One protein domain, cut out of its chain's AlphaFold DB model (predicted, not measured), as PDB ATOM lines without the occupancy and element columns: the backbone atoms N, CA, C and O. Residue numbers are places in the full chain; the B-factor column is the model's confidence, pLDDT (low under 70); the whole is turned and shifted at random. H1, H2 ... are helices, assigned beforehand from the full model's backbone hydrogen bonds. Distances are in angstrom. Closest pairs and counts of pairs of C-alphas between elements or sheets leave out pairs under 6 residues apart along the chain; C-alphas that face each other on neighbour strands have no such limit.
ATOM      1  N   ASP A   2     -31.737  34.263  13.917       78.25
ATOM      2  CA  ASP A   2     -32.788  33.643  13.091       78.25
ATOM      3  C   ASP A   2     -32.596  33.806  11.575       78.25
ATOM      4  O   ASP A   2     -32.774  32.848  10.831       78.25
ATOM      5  N   GLY A   3     -32.126  34.969  11.106       80.50
ATOM      6  CA  GLY A   3     -31.880  35.201   9.675       80.50
ATOM      7  C   GLY A   3     -30.910  34.198   9.030       80.50
ATOM      8  O   GLY A   3     -31.125  33.781   7.896       80.50
ATOM      9  N   TYR A   4     -29.882  33.750   9.759       85.62
ATOM     10  CA  TYR A   4     -28.927  32.757   9.251       85.62
ATOM     11  C   TYR A   4     -29.541  31.359   9.166       85.62
ATOM     12  O   TYR A   4     -29.290  30.642   8.199       85.62
ATOM     13  N   LEU A   5     -30.380  30.995  10.142       88.69
ATOM     14  CA  LEU A   5     -31.137  29.743  10.108       88.69
ATOM     15  C   LEU A   5     -32.108  29.741   8.926       88.69
ATOM     16  O   LEU A   5     -32.167  28.772   8.176       88.69
ATOM     17  N   TYR A   6     -32.806  30.850   8.688       89.56
ATOM     18  CA  TYR A   6     -33.690  30.971   7.531       89.56
ATOM     19  C   TYR A   6     -32.946  30.887   6.200       89.56
ATOM     20  O   TYR A   6     -33.463  30.280   5.267       89.56
ATOM     21  N   SER A   7     -31.729  31.429   6.099       89.06
ATOM     22  CA  SER A   7     -30.891  31.245   4.908       89.06
ATOM     23  C   SER A   7     -30.446  29.794   4.720       89.06
ATOM     24  O   SER A   7     -30.385  29.337   3.583       89.06
ATOM     25  N   LEU A   8     -30.176  29.055   5.802       88.94
ATOM     26  CA  LEU A   8     -29.816  27.634   5.729       88.94
ATOM     27  C   LEU A   8     -30.958  26.785   5.149       88.94
ATOM     28  O   LEU A   8     -30.711  25.886   4.352       88.94
ATOM     29  N   PHE A   9     -32.202  27.104   5.514       91.62
ATOM     30  CA  PHE A   9     -33.402  26.438   4.998       91.62
ATOM     31  C   PHE A   9     -33.983  27.088   3.731       91.62
ATOM     32  O   PHE A   9     -35.029  26.649   3.263       91.62
ATOM     33  N   LEU A  10     -33.332  28.118   3.172       92.56
ATOM     34  CA  LEU A  10     -33.809  28.878   2.007       92.56
ATOM     35  C   LEU A  10     -35.226  29.463   2.182       92.56
ATOM     36  O   LEU A  10     -35.998  29.553   1.228       92.56
ATOM     37  N   ILE A  11     -35.564  29.922   3.389       93.31
ATOM     38  CA  ILE A  11     -36.841  30.591   3.710       93.31
ATOM     39  C   ILE A  11     -36.673  32.069   4.098       93.31
ATOM     40  O   ILE A  11     -37.615  32.730   4.532       93.31
ATOM     41  N   ASN A  12     -35.473  32.623   3.911       91.56
ATOM     42  CA  ASN A  12     -35.124  34.009   4.241       91.56
ATOM     43  C   ASN A  12     -35.780  35.071   3.340       91.56
ATOM     44  O   ASN A  12     -35.594  36.261   3.579       91.56
ATOM     45  N   ASN A  13     -36.518  34.682   2.297       92.81
ATOM     46  CA  ASN A  13     -37.323  35.614   1.505       92.81
ATOM     47  C   ASN A  13     -38.825  35.321   1.567       92.81
ATOM     48  O   ASN A  13     -39.585  35.868   0.783       92.81
ATOM     49  N   TRP A  14     -39.284  34.494   2.510       93.00
ATOM     50  CA  TRP A  14     -40.703  34.127   2.617       93.00
ATOM     51  C   TRP A  14     -41.538  35.147   3.414       93.00
ATOM     52  O   TRP A  14     -42.697  34.898   3.731       93.00
ATOM     53  N   GLY A  15     -40.954  36.303   3.749       87.38
ATOM     54  CA  GLY A  15     -41.593  37.360   4.540       87.38
ATOM     55  C   GLY A  15     -41.403  37.232   6.056       87.38
ATOM     56  O   GLY A  15     -41.912  38.067   6.795       87.38
ATOM     57  N   PHE A  16     -40.648  36.233   6.528       85.62
ATOM     58  CA  PHE A  16     -40.341  36.046   7.955       85.62
ATOM     59  C   PHE A  16     -39.244  36.981   8.488       85.62
ATOM     60  O   PHE A  16     -38.999  37.016   9.692       85.62
ATOM     61  N   THR A  17     -38.562  37.717   7.608       85.12
ATOM     62  CA  THR A  17     -37.449  38.602   7.966       85.12
ATOM     63  C   THR A  17     -37.514  39.929   7.238       85.12
ATOM     64  O   THR A  17     -37.848  39.984   6.056       85.12
ATOM     65  N   ASP A  18     -37.070  40.985   7.916       84.38
ATOM     66  CA  ASP A  18     -36.943  42.326   7.341       84.38
ATOM     67  C   ASP A  18     -35.566  42.596   6.705       84.38
ATOM     68  O   ASP A  18     -35.365  43.645   6.095       84.38
ATOM     69  N   THR A  19     -34.604  41.675   6.832       84.31
ATOM     70  CA  THR A  19     -33.217  41.860   6.374       84.31
ATOM     71  C   THR A  19     -32.695  40.653   5.594       84.31
ATOM     72  O   THR A  19     -33.140  39.523   5.793       84.31
ATOM     73  N   LEU A  20     -31.732  40.893   4.696       83.06
ATOM     74  CA  LEU A  20     -30.958  39.844   4.023       83.06
ATOM     75  C   LEU A  20     -29.598  39.728   4.727       83.06
ATOM     76  O   LEU A  20     -28.875  40.721   4.751       83.06
ATOM     77  N   PRO A  21     -29.251  38.574   5.324       77.31
ATOM     78  CA  PRO A  21     -28.175  38.513   6.310       77.31
ATOM     79  C   PRO A  21     -26.764  38.608   5.711       77.31
ATOM     80  O   PRO A  21     -26.040  39.534   6.050       77.31
ATOM     81  N   TRP A  22     -26.349  37.659   4.860       76.00
ATOM     82  CA  TRP A  22     -24.948  37.572   4.404       76.00
ATOM     83  C   TRP A  22     -24.810  37.275   2.906       76.00
ATOM     84  O   TRP A  22     -24.124  37.994   2.191       76.00
ATOM     85  N   ASN A  23     -25.511  36.262   2.393       86.19
ATOM     86  CA  ASN A  23     -25.572  35.981   0.963       86.19
ATOM     87  C   ASN A  23     -26.783  36.704   0.375       86.19
ATOM     88  O   ASN A  23     -27.844  36.101   0.213       86.19
ATOM     89  N   VAL A  24     -26.651  38.006   0.106       89.94
ATOM     90  CA  VAL A  24     -27.752  38.817  -0.441       89.94
ATOM     91  C   VAL A  24     -28.401  38.132  -1.654       89.94
ATOM     92  O   VAL A  24     -29.611  37.936  -1.586       89.94
ATOM     93  N   PRO A  25     -27.668  37.650  -2.683       92.56
ATOM     94  CA  PRO A  25     -28.247  36.928  -3.826       92.56
ATOM     95  C   PRO A  25     -29.120  35.711  -3.485       92.56
ATOM     96  O   PRO A  25     -29.990  35.357  -4.275       92.56
ATOM     97  N   SER A  26     -28.961  35.086  -2.312       92.75
ATOM     98  CA  SER A  26     -29.768  33.916  -1.914       92.75
ATOM     99  C   SER A  26     -31.276  34.178  -1.849       92.75
ATOM    100  O   SER A  26     -32.059  33.229  -1.863       92.75
ATOM    101  N   TRP A  27     -31.699  35.447  -1.785       93.38
ATOM    102  CA  TRP A  27     -33.113  35.812  -1.713       93.38
ATOM    103  C   TRP A  27     -33.921  35.242  -2.892       93.38
ATOM    104  O   TRP A  27     -35.043  34.787  -2.684       93.38
ATOM    105  N   SER A  28     -33.350  35.226  -4.104       93.94
ATOM    106  CA  SER A  28     -34.044  34.739  -5.304       93.94
ATOM    107  C   SER A  28     -34.205  33.225  -5.272       93.94
ATOM    108  O   SER A  28     -35.290  32.738  -5.545       93.94
ATOM    109  N   ILE A  29     -33.182  32.494  -4.823       94.56
ATOM    110  CA  ILE A  29     -33.213  31.036  -4.660       94.56
ATOM    111  C   ILE A  29     -34.258  30.646  -3.604       94.56
ATOM    112  O   ILE A  29     -35.026  29.705  -3.796       94.56
ATOM    113  N   SER A  30     -34.325  31.398  -2.500       95.62
ATOM    114  CA  SER A  30     -35.363  31.225  -1.477       95.62
ATOM    115  C   SER A  30     -36.770  31.437  -2.046       95.62
ATOM    116  O   SER A  30     -37.677  30.644  -1.777       95.62
ATOM    117  N   ALA A  31     -36.959  32.480  -2.855       95.75
ATOM    118  CA  ALA A  31     -38.236  32.763  -3.498       95.75
ATOM    119  C   ALA A  31     -38.593  31.722  -4.579       95.75
ATOM    120  O   ALA A  31     -39.744  31.301  -4.667       95.75
ATOM    121  N   GLU A  32     -37.612  31.243  -5.348       95.81
ATOM    122  CA  GLU A  32     -37.783  30.178  -6.339       95.81
ATOM    123  C   GLU A  32     -38.211  28.868  -5.682       95.81
ATOM    124  O   GLU A  32     -39.139  28.225  -6.168       95.81
ATOM    125  N   LEU A  33     -37.609  28.491  -4.546       96.69
ATOM    126  CA  LEU A  33     -38.034  27.317  -3.780       96.69
ATOM    127  C   LEU A  33     -39.526  27.398  -3.429       96.69
ATOM    128  O   LEU A  33     -40.262  26.428  -3.616       96.69
ATOM    129  N   PHE A  34     -39.995  28.566  -2.981       96.25
ATOM    130  CA  PHE A  34     -41.418  28.786  -2.730       96.25
ATOM    131  C   PHE A  34     -42.252  28.688  -4.013       96.25
ATOM    132  O   PHE A  34     -43.287  28.023  -4.026       96.25
ATOM    133  N   ALA A  35     -41.799  29.299  -5.111       95.75
ATOM    134  CA  ALA A  35     -42.487  29.231  -6.397       95.75
ATOM    135  C   ALA A  35     -42.642  27.781  -6.890       95.75
ATOM    136  O   ALA A  35     -43.720  27.413  -7.356       95.75
ATOM    137  N   TYR A  36     -41.628  26.929  -6.706       94.81
ATOM    138  CA  TYR A  36     -41.705  25.497  -7.010       94.81
ATOM    139  C   TYR A  36     -42.707  24.749  -6.124       94.81
ATOM    140  O   TYR A  36     -43.418  23.877  -6.623       94.81
ATOM    141  N   LEU A  37     -42.824  25.099  -4.841       95.38
ATOM    142  CA  LEU A  37     -43.862  24.540  -3.964       95.38
ATOM    143  C   LEU A  37     -45.269  24.977  -4.401       95.38
ATOM    144  O   LEU A  37     -46.214  24.187  -4.346       95.38
ATOM    145  N   CYS A  38     -45.417  26.211  -4.887       93.00
ATOM    146  CA  CYS A  38     -46.673  26.722  -5.439       93.00
ATOM    147  C   CYS A  38     -46.978  26.210  -6.853       93.00
ATOM    148  O   CYS A  38     -48.135  26.252  -7.282       93.00
ATOM    149  N   PHE A  39     -45.971  25.733  -7.586       93.69
ATOM    150  CA  PHE A  39     -46.078  25.403  -9.003       93.69
ATOM    151  C   PHE A  39     -47.220  24.433  -9.341       93.69
ATOM    152  O   PHE A  39     -47.960  24.744 -10.278       93.69
ATOM    153  N   PRO A  40     -47.458  23.332  -8.593       91.12
ATOM    154  CA  PRO A  40     -48.596  22.450  -8.848       91.12
ATOM    155  C   PRO A  40     -49.933  23.204  -8.848       91.12
ATOM    156  O   PRO A  40     -50.751  23.037  -9.748       91.12
ATOM    157  N   PHE A  41     -50.143  24.107  -7.890       89.56
ATOM    158  CA  PHE A  41     -51.377  24.888  -7.789       89.56
ATOM    159  C   PHE A  41     -51.509  25.906  -8.925       89.56
ATOM    160  O   PHE A  41     -52.585  26.041  -9.514       89.56
ATOM    161  N   LEU A  42     -50.406  26.575  -9.281       86.44
ATOM    162  CA  LEU A  42     -50.362  27.515 -10.404       86.44
ATOM    163  C   LEU A  42     -50.703  26.813 -11.723       86.44
ATOM    164  O   LEU A  42     -51.540  27.291 -12.495       86.44
ATOM    165  N   ILE A  43     -50.102  25.648 -11.977       88.69
ATOM    166  CA  ILE A  43     -50.271  24.936 -13.243       88.69
ATOM    167  C   ILE A  43     -51.682  24.344 -13.390       88.69
ATOM    168  O   ILE A  43     -52.235  24.384 -14.489       88.69
ATOM    169  N   PHE A  44     -52.334  23.901 -12.305       85.88
ATOM    170  CA  PHE A  44     -53.728  23.426 -12.360       85.88
ATOM    171  C   PHE A  44     -54.707  24.488 -12.884       85.88
ATOM    172  O   PHE A  44     -55.663  24.146 -13.586       85.88
ATOM    173  N   GLY A  45     -54.485  25.766 -12.561       82.31
ATOM    174  CA  GLY A  45     -55.275  26.881 -13.088       82.31
ATOM    175  C   GLY A  45     -54.862  27.264 -14.509       82.31
ATOM    176  O   GLY A  45     -55.702  27.339 -15.409       82.31
ATOM    177  N   LEU A  46     -53.559  27.455 -14.730       83.56
ATOM    178  CA  LEU A  46     -53.023  27.969 -15.993       83.56
ATOM    179  C   LEU A  46     -53.143  26.970 -17.158       83.56
ATOM    180  O   LEU A  46     -53.347  27.388 -18.298       83.56
ATOM    181  N   LEU A  47     -53.096  25.654 -16.912       79.94
ATOM    182  CA  LEU A  47     -53.285  24.644 -17.967       79.94
ATOM    183  C   LEU A  47     -54.701  24.616 -18.541       79.94
ATOM    184  O   LEU A  47     -54.875  24.234 -19.699       79.94
ATOM    185  N   LYS A  48     -55.707  25.028 -17.764       84.88
ATOM    186  CA  LYS A  48     -57.106  25.071 -18.218       84.88
ATOM    187  C   LYS A  48     -57.358  26.202 -19.216       84.88
ATOM    188  O   LYS A  48     -58.378  26.195 -19.907       84.88
ATOM    189  N   LEU A  49     -56.440  27.163 -19.321       85.00
ATOM    190  CA  LEU A  49     -56.535  28.268 -20.265       85.00
ATOM    191  C   LEU A  49     -56.270  27.759 -21.685       85.00
ATOM    192  O   LEU A  49     -55.146  27.415 -22.043       85.00
ATOM    193  N   ARG A  50     -57.327  27.722 -22.503       81.69
ATOM    194  CA  ARG A  50     -57.250  27.317 -23.920       81.69
ATOM    195  C   ARG A  50     -57.360  28.488 -24.893       81.69
ATOM    196  O   ARG A  50     -56.867  28.414 -26.010       81.69
ATOM    197  N   LYS A  51     -58.042  29.566 -24.494       86.19
ATOM    198  CA  LYS A  51     -58.316  30.719 -25.362       86.19
ATOM    199  C   LYS A  51     -57.222  31.774 -25.216       86.19
ATOM    200  O   LYS A  51     -56.870  32.137 -24.094       86.19
ATOM    201  N   LYS A  52     -56.778  32.348 -26.342       85.44
ATOM    202  CA  LYS A  52     -55.809  33.463 -26.380       85.44
ATOM    203  C   LYS A  52     -56.229  34.629 -25.482       85.44
ATOM    204  O   LYS A  52     -55.400  35.191 -24.778       85.44
ATOM    205  N   THR A  53     -57.517  34.973 -25.491       89.38
ATOM    206  CA  THR A  53     -58.061  36.067 -24.676       89.38
ATOM    207  C   THR A  53     -57.930  35.794 -23.183       89.38
ATOM    208  O   THR A  53     -57.538  36.687 -22.446       89.38
ATOM    209  N   SER A  54     -58.176  34.559 -22.740       91.12
ATOM    210  CA  SER A  54     -58.010  34.169 -21.338       91.12
ATOM    211  C   SER A  54     -56.543  34.205 -20.910       91.12
ATOM    212  O   SER A  54     -56.238  34.723 -19.844       91.12
ATOM    213  N   VAL A  55     -55.626  33.722 -21.757       90.81
ATOM    214  CA  VAL A  55     -54.178  33.791 -21.488       90.81
ATOM    215  C   VAL A  55     -53.711  35.247 -21.385       90.81
ATOM    216  O   VAL A  55     -53.008  35.600 -20.443       90.81
ATOM    217  N   MET A  56     -54.155  36.113 -22.304       90.88
ATOM    218  CA  MET A  56     -53.819  37.540 -22.285       90.88
ATOM    219  C   MET A  56     -54.423  38.267 -21.076       90.88
ATOM    220  O   MET A  56     -53.768  39.110 -20.474       90.88
ATOM    221  N   ALA A  57     -55.654  37.930 -20.685       94.12
ATOM    222  CA  ALA A  57     -56.287  38.499 -19.499       94.12
ATOM    223  C   ALA A  57     -55.515  38.139 -18.222       94.12
ATOM    224  O   ALA A  57     -55.291  39.005 -17.381       94.12
ATOM    225  N   VAL A  58     -55.055  36.889 -18.094       94.62
ATOM    226  CA  VAL A  58     -54.226  36.466 -16.954       94.62
ATOM    227  C   VAL A  58     -52.866  37.161 -16.976       94.62
ATOM    228  O   VAL A  58     -52.433  37.646 -15.938       94.62
ATOM    229  N   PHE A  59     -52.229  37.290 -18.143       94.56
ATOM    230  CA  PHE A  59     -50.994  38.065 -18.304       94.56
ATOM    231  C   PHE A  59     -51.148  39.507 -17.796       94.56
ATOM    232  O   PHE A  59     -50.385  39.944 -16.937       94.56
ATOM    233  N   LEU A  60     -52.176  40.225 -18.260       96.00
ATOM    234  CA  LEU A  60     -52.444  41.600 -17.826       96.00
ATOM    235  C   LEU A  60     -52.794  41.678 -16.334       96.00
ATOM    236  O   LEU A  60     -52.357  42.600 -15.652       96.00
ATOM    237  N   CYS A  61     -53.542  40.702 -15.815       96.94
ATOM    238  CA  CYS A  61     -53.895  40.624 -14.398       96.94
ATOM    239  C   CYS A  61     -52.656  40.436 -13.508       96.94
ATOM    240  O   CYS A  61     -52.533  41.102 -12.483       96.94
ATOM    241  N   LEU A  62     -51.709  39.584 -13.914       96.81
ATOM    242  CA  LEU A  62     -50.444  39.382 -13.205       96.81
ATOM    243  C   LEU A  62     -49.609  40.668 -13.159       96.81
ATOM    244  O   LEU A  62     -49.147  41.054 -12.087       96.81
ATOM    245  N   LEU A  63     -49.478  41.368 -14.291       96.75
ATOM    246  CA  LEU A  63     -48.771  42.652 -14.352       96.75
ATOM    247  C   LEU A  63     -49.450  43.727 -13.494       96.75
ATOM    248  O   LEU A  63     -48.778  44.429 -12.740       96.75
ATOM    249  N   ALA A  64     -50.778  43.831 -13.564       96.56
ATOM    250  CA  ALA A  64     -51.543  44.769 -12.746       96.56
ATOM    251  C   ALA A  64     -51.409  44.456 -11.250       96.56
ATOM    252  O   ALA A  64     -51.246  45.368 -10.443       96.56
ATOM    253  N   THR A  65     -51.423  43.173 -10.881       96.88
ATOM    254  CA  THR A  65     -51.228  42.720  -9.497       96.88
ATOM    255  C   THR A  65     -49.838  43.090  -8.994       96.88
ATOM    256  O   THR A  65     -49.715  43.627  -7.894       96.88
ATOM    257  N   LEU A  66     -48.796  42.868  -9.801       95.62
ATOM    258  CA  LEU A  66     -47.433  43.267  -9.457       95.62
ATOM    259  C   LEU A  66     -47.347  44.779  -9.234       95.62
ATOM    260  O   LEU A  66     -46.903  45.221  -8.177       95.62
ATOM    261  N   ALA A  67     -47.830  45.571 -10.191       94.75
ATOM    262  CA  ALA A  67     -47.814  47.025 -10.090       94.75
ATOM    263  C   ALA A  67     -48.599  47.535  -8.872       94.75
ATOM    264  O   ALA A  67     -48.126  48.421  -8.163       94.75
ATOM    265  N   PHE A  68     -49.763  46.945  -8.588       95.44
ATOM    266  CA  PHE A  68     -50.572  47.273  -7.416       95.44
ATOM    267  C   PHE A  68     -49.835  46.981  -6.106       95.44
ATOM    268  O   PHE A  68     -49.832  47.825  -5.210       95.44
ATOM    269  N   ILE A  69     -49.184  45.817  -5.991       93.88
ATOM    270  CA  ILE A  69     -48.390  45.463  -4.808       93.88
ATOM    271  C   ILE A  69     -47.275  46.496  -4.613       93.88
ATOM    272  O   ILE A  69     -47.207  47.120  -3.557       93.88
ATOM    273  N   PHE A  70     -46.454  46.748  -5.632       93.62
ATOM    274  CA  PHE A  70     -45.325  47.683  -5.522       93.62
ATOM    275  C   PHE A  70     -45.777  49.123  -5.223       93.62
ATOM    276  O   PHE A  70     -45.170  49.805  -4.395       93.62
ATOM    277  N   GLN A  71     -46.889  49.571  -5.810       92.12
ATOM    278  CA  GLN A  71     -47.450  50.890  -5.523       92.12
ATOM    279  C   GLN A  71     -47.986  50.993  -4.089       92.12
ATOM    280  O   GLN A  71     -47.730  51.987  -3.412       92.12
ATOM    281  N   LYS A  72     -48.676  49.959  -3.590       92.00
ATOM    282  CA  LYS A  72     -49.202  49.923  -2.216       92.00
ATOM    283  C   LYS A  72     -48.092  50.003  -1.165       92.00
ATOM    284  O   LYS A  72     -48.291  50.616  -0.121       92.00
ATOM    285  N   TYR A  73     -46.939  49.393  -1.431       87.38
ATOM    286  CA  TYR A  73     -45.780  49.428  -0.533       87.38
ATOM    287  C   TYR A  73     -44.871  50.649  -0.746       87.38
ATOM    288  O   TYR A  73     -43.853  50.765  -0.065       87.38
ATOM    289  N   GLY A  74     -45.228  51.570  -1.652       82.56
ATOM    290  CA  GLY A  74     -44.512  52.832  -1.860       82.56
ATOM    291  C   GLY A  74     -43.088  52.668  -2.398       82.56
ATOM    292  O   GLY A  74     -42.252  53.549  -2.211       82.56
ATOM    293  N   THR A  75     -42.776  51.538  -3.032       81.56
ATOM    294  CA  THR A  75     -41.438  51.275  -3.574       81.56
ATOM    295  C   THR A  75     -41.256  51.966  -4.921       81.56
ATOM    296  O   THR A  75     -42.064  51.768  -5.825       81.56
ATOM    297  N   GLY A  76     -40.179  52.740  -5.081       80.19
ATOM    298  CA  GLY A  76     -39.883  53.446  -6.334       80.19
ATOM    299  C   GLY A  76     -39.338  52.552  -7.454       80.19
ATOM    300  O   GLY A  76     -39.404  52.937  -8.617       80.19
ATOM    301  N   ASN A  77     -38.809  51.368  -7.124       89.50
ATOM    302  CA  ASN A  77     -38.297  50.417  -8.109       89.50
ATOM    303  C   ASN A  77     -38.500  48.948  -7.687       89.50
ATOM    304  O   ASN A  77     -38.714  48.646  -6.511       89.50
ATOM    305  N   ILE A  78     -38.390  48.025  -8.642       88.31
ATOM    306  CA  ILE A  78     -38.642  46.588  -8.504       88.31
ATOM    307  C   ILE A  78     -37.564  45.890  -7.659       88.31
ATOM    308  O   ILE A  78     -37.758  44.779  -7.161       88.31
ATOM    309  N   GLY A  79     -36.412  46.550  -7.510       87.06
ATOM    310  CA  GLY A  79     -35.288  46.151  -6.669       87.06
ATOM    311  C   GLY A  79     -35.380  46.642  -5.221       87.06
ATOM    312  O   GLY A  79     -34.506  46.326  -4.415       87.06
ATOM    313  N   SER A  80     -36.407  47.416  -4.870       86.69
ATOM    314  CA  SER A  80     -36.567  47.993  -3.537       86.69
ATOM    315  C   SER A  80     -37.212  46.995  -2.587       86.69
ATOM    316  O   SER A  80     -38.097  46.234  -2.971       86.69
ATOM    317  N   ASN A  81     -36.804  47.034  -1.315       88.44
ATOM    318  CA  ASN A  81     -37.410  46.237  -0.244       88.44
ATOM    319  C   ASN A  81     -37.508  44.729  -0.573       88.44
ATOM    320  O   ASN A  81     -38.520  44.075  -0.303       88.44
ATOM    321  N   ILE A  82     -36.436  44.174  -1.151       89.75
ATOM    322  CA  ILE A  82     -36.325  42.754  -1.522       89.75
ATOM    323  C   ILE A  82     -36.764  41.777  -0.414       89.75
ATOM    324  O   ILE A  82     -37.448  40.815  -0.762       89.75
ATOM    325  N   PRO A  83     -36.458  41.981   0.889       89.00
ATOM    326  CA  PRO A  83     -36.930  41.082   1.948       89.00
ATOM    327  C   PRO A  83     -38.446  40.835   1.936       89.00
ATOM    328  O   PRO A  83     -38.885  39.723   2.211       89.00
ATOM    329  N   LYS A  84     -39.242  41.855   1.579       88.62
ATOM    330  CA  LYS A  84     -40.711  41.777   1.559       88.62
ATOM    331  C   LYS A  84     -41.276  41.556   0.162       88.62
ATOM    332  O   LYS A  84     -42.288  40.878   0.009       88.62
ATOM    333  N   MET A  85     -40.669  42.174  -0.849       91.44
ATOM    334  CA  MET A  85     -41.216  42.221  -2.211       91.44
ATOM    335  C   MET A  85     -40.671  41.120  -3.126       91.44
ATOM    336  O   MET A  85     -41.317  40.789  -4.120       91.44
ATOM    337  N   GLY A  86     -39.513  40.535  -2.799       92.62
ATOM    338  CA  GLY A  86     -38.842  39.535  -3.631       92.62
ATOM    339  C   GLY A  86     -39.713  38.313  -3.921       92.62
ATOM    340  O   GLY A  86     -39.808  37.898  -5.073       92.62
ATOM    341  N   LEU A  87     -40.434  37.810  -2.912       94.62
ATOM    342  CA  LEU A  87     -41.350  36.679  -3.058       94.62
ATOM    343  C   LEU A  87     -42.486  36.962  -4.046       94.62
ATOM    344  O   LEU A  87     -42.710  36.189  -4.976       94.62
ATOM    345  N   TRP A  88     -43.191  38.081  -3.857       93.56
ATOM    346  CA  TRP A  88     -44.309  38.477  -4.719       93.56
ATOM    347  C   TRP A  88     -43.855  38.667  -6.159       93.56
ATOM    348  O   TRP A  88     -44.509  38.182  -7.082       93.56
ATOM    349  N   ARG A  89     -42.706  39.327  -6.335       94.31
ATOM    350  CA  ARG A  89     -42.073  39.493  -7.639       94.31
ATOM    351  C   ARG A  89     -41.779  38.140  -8.284       94.31
ATOM    352  O   ARG A  89     -42.236  37.895  -9.394       94.31
ATOM    353  N   CYS A  90     -41.091  37.256  -7.565       95.81
ATOM    354  CA  CYS A  90     -40.694  35.942  -8.062       95.81
ATOM    355  C   CYS A  90     -41.899  35.089  -8.472       95.81
ATOM    356  O   CYS A  90     -41.916  34.571  -9.580       95.81
ATOM    357  N   ILE A  91     -42.941  34.985  -7.639       95.69
ATOM    358  CA  ILE A  91     -44.125  34.163  -7.951       95.69
ATOM    359  C   ILE A  91     -44.849  34.683  -9.197       95.69
ATOM    360  O   ILE A  91     -45.275  33.894 -10.044       95.69
ATOM    361  N   ILE A  92     -44.993  36.005  -9.322       95.69
ATOM    362  CA  ILE A  92     -45.658  36.610 -10.477       95.69
ATOM    363  C   ILE A  92     -44.821  36.402 -11.743       95.69
ATOM    364  O   ILE A  92     -45.359  35.959 -12.756       95.69
ATOM    365  N   GLU A  93     -43.512  36.656 -11.693       95.69
ATOM    366  CA  GLU A  93     -42.596  36.442 -12.822       95.69
ATOM    367  C   GLU A  93     -42.503  34.962 -13.219       95.69
ATOM    368  O   GLU A  93     -42.502  34.631 -14.406       95.69
ATOM    369  N   PHE A  94     -42.539  34.053 -12.247       95.81
ATOM    370  CA  PHE A  94     -42.615  32.616 -12.483       95.81
ATOM    371  C   PHE A  94     -43.906  32.251 -13.232       95.81
ATOM    372  O   PHE A  94     -43.876  31.527 -14.230       95.81
ATOM    373  N   ALA A  95     -45.053  32.798 -12.812       95.31
ATOM    374  CA  ALA A  95     -46.324  32.606 -13.508       95.31
ATOM    375  C   ALA A  95     -46.312  33.210 -14.927       95.31
ATOM    376  O   ALA A  95     -46.856  32.600 -15.850       95.31
ATOM    377  N   LEU A  96     -45.646  34.353 -15.138       95.81
ATOM    378  CA  LEU A  96     -45.403  34.906 -16.477       95.81
ATOM    379  C   LEU A  96     -44.590  33.931 -17.344       95.81
ATOM    380  O   LEU A  96     -44.931  33.738 -18.509       95.81
ATOM    381  N   GLY A  97     -43.591  33.247 -16.782       94.75
ATOM    382  CA  GLY A  97     -42.858  32.172 -17.464       94.75
ATOM    383  C   GLY A  97     -43.762  31.021 -17.923       94.75
ATOM    384  O   GLY A  97     -43.677  30.572 -19.068       94.75
ATOM    385  N   VAL A  98     -44.711  30.595 -17.084       93.44
ATOM    386  CA  VAL A  98     -45.723  29.586 -17.463       93.44
ATOM    387  C   VAL A  98     -46.623  30.092 -18.596       93.44
ATOM    388  O   VAL A  98     -47.005  29.326 -19.485       93.44
ATOM    389  N   ILE A  99     -46.945  31.387 -18.612       93.94
ATOM    390  CA  ILE A  99     -47.687  32.001 -19.716       93.94
ATOM    391  C   ILE A  99     -46.866  31.968 -21.008       93.94
ATOM    392  O   ILE A  99     -47.422  31.603 -22.041       93.94
ATOM    393  N   ILE A 100     -45.565  32.275 -20.973       93.06
ATOM    394  CA  ILE A 100     -44.685  32.164 -22.152       93.06
ATOM    395  C   ILE A 100     -44.752  30.747 -22.728       93.06
ATOM    396  O   ILE A 100     -44.992  30.578 -23.926       93.06
ATOM    397  N   PHE A 101     -44.643  29.726 -21.871       91.75
ATOM    398  CA  PHE A 101     -44.810  28.333 -22.287       91.75
ATOM    399  C   PHE A 101     -46.178  28.090 -22.940       91.75
ATOM    400  O   PHE A 101     -46.256  27.436 -23.975       91.75
ATOM    401  N   LYS A 102     -47.261  28.665 -22.406       90.06
ATOM    402  CA  LYS A 102     -48.595  28.553 -23.017       90.06
ATOM    403  C   LYS A 102     -48.700  29.202 -24.389       90.06
ATOM    404  O   LYS A 102     -49.407  28.671 -25.244       90.06
ATOM    405  N   PHE A 103     -48.021  30.322 -24.619       88.94
ATOM    406  CA  PHE A 103     -47.962  30.933 -25.948       88.94
ATOM    407  C   PHE A 103     -47.302  30.004 -26.969       88.94
ATOM    408  O   PHE A 103     -47.781  29.923 -28.104       88.94
ATOM    409  N   TYR A 104     -46.254  29.296 -26.552       88.31
ATOM    410  CA  TYR A 104     -45.570  28.291 -27.360       88.31
ATOM    411  C   TYR A 104     -46.439  27.038 -27.588       88.31
ATOM    412  O   TYR A 104     -46.750  26.710 -28.730       88.31
ATOM    413  N   ASP A 105     -46.915  26.397 -26.516       87.81
ATOM    414  CA  ASP A 105     -47.698  25.147 -26.526       87.81
ATOM    415  C   ASP A 105     -49.007  25.270 -27.323       87.81
ATOM    416  O   ASP A 105     -49.308  24.463 -28.202       87.81
ATOM    417  N   ALA A 106     -49.770  26.344 -27.096       83.88
ATOM    418  CA  ALA A 106     -51.027  26.586 -27.802       83.88
ATOM    419  C   ALA A 106     -50.836  27.212 -29.199       83.88
ATOM    420  O   ALA A 106     -51.808  27.704 -29.780       83.88
ATOM    421  N   LYS A 107     -49.601  27.239 -29.730       85.44
ATOM    422  CA  LYS A 107     -49.240  27.810 -31.042       85.44
ATOM    423  C   LYS A 107     -49.746  29.240 -31.250       85.44
ATOM    424  O   LYS A 107     -50.008  29.691 -32.365       85.44
ATOM    425  N   LEU A 108     -49.887  30.001 -30.166       82.62
ATOM    426  CA  LEU A 108     -50.404  31.370 -30.229       82.62
ATOM    427  C   LEU A 108     -49.422  32.296 -30.947       82.62
ATOM    428  O   LEU A 108     -49.855  33.297 -31.519       82.62
ATOM    429  N   LEU A 109     -48.134  31.935 -30.943       83.50
ATOM    430  CA  LEU A 109     -47.044  32.629 -31.627       83.50
ATOM    431  C   LEU A 109     -47.113  32.538 -33.156       83.50
ATOM    432  O   LEU A 109     -46.537  33.394 -33.827       83.50
ATOM    433  N   ASP A 110     -47.821  31.567 -33.735       83.50
ATOM    434  CA  ASP A 110     -47.954  31.443 -35.198       83.50
ATOM    435  C   ASP A 110     -48.704  32.638 -35.792       83.50
ATOM    436  O   ASP A 110     -48.359  33.133 -36.861       83.50
ATOM    437  N   ASN A 111     -49.649  33.183 -35.025       75.69
ATOM    438  CA  ASN A 111     -50.446  34.347 -35.403       75.69
ATOM    439  C   ASN A 111     -49.758  35.696 -35.107       75.69
ATOM    440  O   ASN A 111     -50.324  36.747 -35.411       75.69
ATOM    441  N   PHE A 112     -48.578  35.708 -34.474       75.94
ATOM    442  CA  PHE A 112     -47.830  36.946 -34.239       75.94
ATOM    443  C   PHE A 112     -46.990  37.292 -35.468       75.94
ATOM    444  O   PHE A 112     -45.947  36.693 -35.722       75.94
ATOM    445  N   ASN A 113     -47.426  38.310 -36.211       80.56
ATOM    446  CA  ASN A 113     -46.578  38.972 -37.199       80.56
ATOM    447  C   ASN A 113     -45.497  39.799 -36.471       80.56
ATOM    448  O   ASN A 113     -45.776  40.392 -35.425       80.56
ATOM    449  N   CYS A 114     -44.294  39.897 -37.047       79.75
ATOM    450  CA  CYS A 114     -43.197  40.737 -36.566       79.75
ATOM    451  C   CYS A 114     -43.659  42.155 -36.193       79.75
ATOM    452  O   CYS A 114     -43.257  42.659 -35.154       79.75
ATOM    453  N   ARG A 115     -44.577  42.760 -36.964       83.44
ATOM    454  CA  ARG A 115     -45.136  44.094 -36.652       83.44
ATOM    455  C   ARG A 115     -45.871  44.145 -35.310       83.44
ATOM    456  O   ARG A 115     -45.710  45.105 -34.562       83.44
ATOM    457  N   ALA A 116     -46.670  43.122 -35.005       84.56
ATOM    458  CA  ALA A 116     -47.407  43.046 -33.746       84.56
ATOM    459  C   ALA A 116     -46.446  42.869 -32.566       84.56
ATOM    460  O   ALA A 116     -46.614  43.511 -31.534       84.56
ATOM    461  N   LEU A 117     -45.405  42.051 -32.743       85.00
ATOM    462  CA  LEU A 117     -44.372  41.875 -31.731       85.00
ATOM    463  C   LEU A 117     -43.602  43.183 -31.491       85.00
ATOM    464  O   LEU A 117     -43.485  43.602 -30.346       85.00
ATOM    465  N   THR A 118     -43.162  43.881 -32.544       85.94
ATOM    466  CA  THR A 118     -42.499  45.192 -32.420       85.94
ATOM    467  C   THR A 118     -43.372  46.203 -31.675       85.94
ATOM    468  O   THR A 118     -42.873  46.909 -30.803       85.94
ATOM    469  N   ALA A 119     -44.679  46.243 -31.956       86.94
ATOM    470  CA  ALA A 119     -45.608  47.104 -31.228       86.94
ATOM    471  C   ALA A 119     -45.690  46.738 -29.733       86.94
ATOM    472  O   ALA A 119     -45.669  47.625 -28.883       86.94
ATOM    473  N   CYS A 120     -45.712  45.444 -29.397       89.62
ATOM    474  CA  CYS A 120     -45.676  44.981 -28.009       89.62
ATOM    475  C   CYS A 120     -44.377  45.361 -27.275       89.62
ATOM    476  O   CYS A 120     -44.436  45.643 -26.082       89.62
ATOM    477  N   PHE A 121     -43.232  45.420 -27.964       90.50
ATOM    478  CA  PHE A 121     -41.972  45.924 -27.396       90.50
ATOM    479  C   PHE A 121     -41.941  47.443 -27.234       90.50
ATOM    480  O   PHE A 121     -41.324  47.943 -26.297       90.50
ATOM    481  N   ALA A 122     -42.586  48.183 -28.136       92.62
ATOM    482  CA  ALA A 122     -42.579  49.640 -28.090       92.62
ATOM    483  C   ALA A 122     -43.215  50.166 -26.796       92.62
ATOM    484  O   ALA A 122     -42.683  51.094 -26.199       92.62
ATOM    485  N   ILE A 123     -44.291  49.528 -26.318       93.50
ATOM    486  CA  ILE A 123     -45.019  49.938 -25.106       93.50
ATOM    487  C   ILE A 123     -44.097  50.047 -23.872       93.50
ATOM    488  O   ILE A 123     -43.978  51.149 -23.332       93.50
ATOM    489  N   PRO A 124     -43.412  48.979 -23.410       95.56
ATOM    490  CA  PRO A 124     -42.539  49.080 -22.242       95.56
ATOM    491  C   PRO A 124     -41.334  50.006 -22.471       95.56
ATOM    492  O   PRO A 124     -40.887  50.654 -21.529       95.56
ATOM    493  N   ILE A 125     -40.830  50.134 -23.705       95.69
ATOM    494  CA  ILE A 125     -39.752  51.085 -24.022       95.69
ATOM    495  C   ILE A 125     -40.240  52.529 -23.861       95.69
ATOM    496  O   ILE A 125     -39.546  53.351 -23.270       95.69
ATOM    497  N   THR A 126     -41.445  52.849 -24.336       95.81
ATOM    498  CA  THR A 126     -42.047  54.171 -24.137       95.81
ATOM    499  C   THR A 126     -42.229  54.468 -22.652       95.81
ATOM    500  O   THR A 126     -41.884  55.559 -22.212       95.81
ATOM    501  N   MET A 127     -42.689  53.497 -21.858       95.69
ATOM    502  CA  MET A 127     -42.812  53.657 -20.403       95.69
ATOM    503  C   MET A 127     -41.458  53.913 -19.727       95.69
ATOM    504  O   MET A 127     -41.367  54.786 -18.865       95.69
ATOM    505  N   LEU A 128     -40.402  53.209 -20.149       95.25
ATOM    506  CA  LEU A 128     -39.031  53.461 -19.696       95.25
ATOM    507  C   LEU A 128     -38.597  54.904 -20.009       95.25
ATOM    508  O   LEU A 128     -38.127  55.606 -19.119       95.25
ATOM    509  N   VAL A 129     -38.787  55.366 -21.250       96.69
ATOM    510  CA  VAL A 129     -38.403  56.727 -21.682       96.69
ATOM    511  C   VAL A 129     -39.209  57.807 -20.955       96.69
ATOM    512  O   VAL A 129     -38.674  58.864 -20.636       96.69
ATOM    513  N   MET A 130     -40.480  57.541 -20.654       96.38
ATOM    514  CA  MET A 130     -41.346  58.444 -19.890       96.38
ATOM    515  C   MET A 130     -41.047  58.451 -18.380       96.38
ATOM    516  O   MET A 130     -41.694  59.191 -17.645       96.38
ATOM    517  N   GLY A 131     -40.092  57.643 -17.905       93.94
ATOM    518  CA  GLY A 131     -39.690  57.621 -16.499       93.94
ATOM    519  C   GLY A 131     -40.708  56.960 -15.569       93.94
ATOM    520  O   GLY A 131     -40.748  57.286 -14.383       93.94
ATOM    521  N   PHE A 132     -41.537  56.042 -16.078       94.25
ATOM    522  CA  PHE A 132     -42.360  55.200 -15.204       94.25
ATOM    523  C   PHE A 132     -41.464  54.340 -14.310       94.25
ATOM    524  O   PHE A 132     -40.337  54.009 -14.674       94.25
ATOM    525  N   SER A 133     -41.980  53.921 -13.157       94.69
ATOM    526  CA  SER A 133     -41.284  52.945 -12.322       94.69
ATOM    527  C   SER A 133     -41.059  51.631 -13.082       94.69
ATOM    528  O   SER A 133     -41.923  51.163 -13.828       94.69
ATOM    529  N   ASP A 134     -39.903  51.010 -12.869       94.88
ATOM    530  CA  ASP A 134     -39.461  49.787 -13.555       94.88
ATOM    531  C   ASP A 134     -40.405  48.587 -13.416       94.88
ATOM    532  O   ASP A 134     -40.548  47.817 -14.363       94.88
ATOM    533  N   TYR A 135     -41.133  48.460 -12.308       93.81
ATOM    534  CA  TYR A 135     -42.111  47.390 -12.107       93.81
ATOM    535  C   TYR A 135     -43.288  47.434 -13.096       93.81
ATOM    536  O   TYR A 135     -43.986  46.433 -13.245       93.81
ATOM    537  N   PHE A 136     -43.507  48.549 -13.805       94.44
ATOM    538  CA  PHE A 136     -44.507  48.625 -14.872       94.44
ATOM    539  C   PHE A 136     -44.010  48.066 -16.209       94.44
ATOM    540  O   PHE A 136     -44.769  47.423 -16.940       94.44
ATOM    541  N   TYR A 137     -42.752  48.337 -16.560       95.06
ATOM    542  CA  TYR A 137     -42.246  48.054 -17.900       95.06
ATOM    543  C   TYR A 137     -41.287  46.872 -17.950       95.06
ATOM    544  O   TYR A 137     -41.265  46.180 -18.962       95.06
ATOM    545  N   LEU A 138     -40.510  46.607 -16.898       95.44
ATOM    546  CA  LEU A 138     -39.424  45.630 -16.941       95.44
ATOM    547  C   LEU A 138     -39.935  44.189 -17.113       95.44
ATOM    548  O   LEU A 138     -39.469  43.530 -18.044       95.44
ATOM    549  N   PRO A 139     -40.927  43.693 -16.344       95.69
ATOM    550  CA  PRO A 139     -41.459  42.343 -16.559       95.69
ATOM    551  C   PRO A 139     -42.082  42.184 -17.949       95.69
ATOM    552  O   PRO A 139     -41.883  41.172 -18.614       95.69
ATOM    553  N   THR A 140     -42.784  43.217 -18.423       95.19
ATOM    554  CA  THR A 140     -43.388  43.267 -19.761       95.19
ATOM    555  C   THR A 140     -42.324  43.238 -20.860       95.19
ATOM    556  O   THR A 140     -42.456  42.500 -21.836       95.19
ATOM    557  N   LEU A 141     -41.246  44.008 -20.693       95.62
ATOM    558  CA  LEU A 141     -40.116  44.067 -21.616       95.62
ATOM    559  C   LEU A 141     -39.430  42.706 -21.723       95.62
ATOM    560  O   LEU A 141     -39.233  42.214 -22.830       95.62
ATOM    561  N   ILE A 142     -39.112  42.082 -20.585       95.69
ATOM    562  CA  ILE A 142     -38.474  40.761 -20.537       95.69
ATOM    563  C   ILE A 142     -39.401  39.678 -21.096       95.69
ATOM    564  O   ILE A 142     -38.955  38.829 -21.866       95.69
ATOM    565  N   PHE A 143     -40.700  39.733 -20.794       95.31
ATOM    566  CA  PHE A 143     -41.682  38.809 -21.355       95.31
ATOM    567  C   PHE A 143     -41.680  38.850 -22.889       95.31
ATOM    568  O   PHE A 143     -41.548  37.810 -23.537       95.31
ATOM    569  N   PHE A 144     -41.766  40.042 -23.488       93.50
ATOM    570  CA  PHE A 144     -41.735  40.168 -24.946       93.50
ATOM    571  C   PHE A 144     -40.351  39.877 -25.541       93.50
ATOM    572  O   PHE A 144     -40.295  39.285 -26.620       93.50
ATOM    573  N   ALA A 145     -39.256  40.182 -24.827       93.62
ATOM    574  CA  ALA A 145     -37.892  39.762 -25.175       93.62
ATOM    575  C   ALA A 145     -37.805  38.250 -25.382       93.62
ATOM    576  O   ALA A 145     -37.380  37.789 -26.445       93.62
ATOM    577  N   ILE A 146     -38.288  37.481 -24.405       93.88
ATOM    578  CA  ILE A 146     -38.276  36.018 -24.455       93.88
ATOM    579  C   ILE A 146     -39.223  35.504 -25.543       93.88
ATOM    580  O   ILE A 146     -38.830  34.652 -26.331       93.88
ATOM    581  N   ILE A 147     -40.443  36.041 -25.651       91.88
ATOM    582  CA  ILE A 147     -41.391  35.656 -26.713       91.88
ATOM    583  C   ILE A 147     -40.795  35.885 -28.109       91.88
ATOM    584  O   ILE A 147     -40.943  35.042 -28.995       91.88
ATOM    585  N   GLY A 148     -40.105  37.009 -28.308       91.19
ATOM    586  CA  GLY A 148     -39.414  37.306 -29.554       91.19
ATOM    587  C   GLY A 148     -38.277  36.335 -29.833       91.19
ATOM    588  O   GLY A 148     -38.186  35.825 -30.947       91.19
ATOM    589  N   PHE A 149     -37.467  36.018 -28.823       90.56
ATOM    590  CA  PHE A 149     -36.406  35.021 -28.941       90.56
ATOM    591  C   PHE A 149     -36.960  33.636 -29.305       90.56
ATOM    592  O   PHE A 149     -36.510  33.040 -30.279       90.56
ATOM    593  N   VAL A 150     -38.009  33.172 -28.617       90.94
ATOM    594  CA  VAL A 150     -38.696  31.904 -28.922       90.94
ATOM    595  C   VAL A 150     -39.221  31.895 -30.358       90.94
ATOM    596  O   VAL A 150     -39.033  30.919 -31.078       90.94
ATOM    597  N   LYS A 151     -39.845  32.987 -30.819       89.06
ATOM    598  CA  LYS A 151     -40.349  33.079 -32.197       89.06
ATOM    599  C   LYS A 151     -39.226  33.045 -33.235       89.06
ATOM    600  O   LYS A 151     -39.422  32.491 -34.315       89.06
ATOM    601  N   LEU A 152     -38.080  33.656 -32.936       88.94
ATOM    602  CA  LEU A 152     -36.909  33.603 -33.807       88.94
ATOM    603  C   LEU A 152     -36.368  32.174 -33.891       88.94
ATOM    604  O   LEU A 152     -36.199  31.696 -35.007       88.94
ATOM    605  N   GLU A 153     -36.206  31.492 -32.756       89.50
ATOM    606  CA  GLU A 153     -35.734  30.100 -32.689       89.50
ATOM    607  C   GLU A 153     -36.657  29.135 -33.452       89.50
ATOM    608  O   GLU A 153     -36.204  28.254 -34.175       89.50
ATOM    609  N   MET A 154     -37.977  29.340 -33.368       87.00
ATOM    610  CA  MET A 154     -38.957  28.540 -34.119       87.00
ATOM    611  C   MET A 154     -38.806  28.659 -35.644       87.00
ATOM    612  O   MET A 154     -39.198  27.746 -36.365       87.00
ATOM    613  N   ASN A 155     -38.299  29.790 -36.142       85.62
ATOM    614  CA  ASN A 155     -38.167  30.058 -37.576       85.62
ATOM    615  C   ASN A 155     -36.756  29.782 -38.111       85.62
ATOM    616  O   ASN A 155     -36.585  29.590 -39.314       85.62
ATOM    617  N   ARG A 156     -35.743  29.844 -37.246       87.75
ATOM    618  CA  ARG A 156     -34.334  29.649 -37.582       87.75
ATOM    619  C   ARG A 156     -33.582  29.189 -36.343       87.75
ATOM    620  O   ARG A 156     -33.758  29.765 -35.278       87.75
TER     621      ARG A 156
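This is residues 2 to 156 of the 230 residues of the protein "Acyl_transf_3 domain-containing protein" of Pseudoalteromonas sp. (UniProt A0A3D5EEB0). Three long helices, H3, H4 and H7, form a bundle with H4 nearest the middle; H6 folds back along H7, and kinked H2 packs slantwise on H4. Little H1 and the long link after it lie at one end of the longest axis. The printed part has 155 residues with seven named helices, H1 to H7, and no named strand: all helix. It is compact, with a radius of gyration of the C-alphas of 16.9 A and spans of 52 by 37 by 29 A.

H1, residues 2 to 8, begins at C-alpha 2 (-32.788, 33.643, 13.091). H2 is residues 26 to 46, 27.8 A, with a kink of 56 degrees near residue 40. H3 is residues 52 to 72, 30.0 A; H4, 82 to 105, 32.6 A; H5, 108 to 111; H6, 114 to 129, 22.4 A. H7, residues 134 to 155, 31.1 A, ends at C-alpha 155 (-38.167, 30.058, -37.576).

The closest C-alphas of hairpin H3 and H4, Leu 62 and Ile 92, are 6.2 A apart. H4 touches H7 at a shallow tilt of 28 degrees, the same way, closest C-alphas Ile 100 and Ile 147, 6.6 A. H2 touches H4 at a steep tilt of 43 degrees, closest C-alphas Ala 31 and Leu 87, 5.0 A. In hairpin H6 and H7, the closest C-alphas are Pro 124 and Tyr 137, 4.5 A. H1 is close but not clearly touching H2, H5 likewise H4. Every O i to N i+4 pair is within hydrogen-bond range in H1 and H3, against 14 of 17 in H2, 18 of 20 in H4, 11 of 12 in H6 and 16 of 18 in H7; H5 is too short for one.

The C-alphas farthest apart, Asp 2 and Asn 113, are 52.4 A apart. The printed part has no cut; H1 to H2 is a long link. Mean pLDDT of the printed part is 90.4, and no printed residue is under 70.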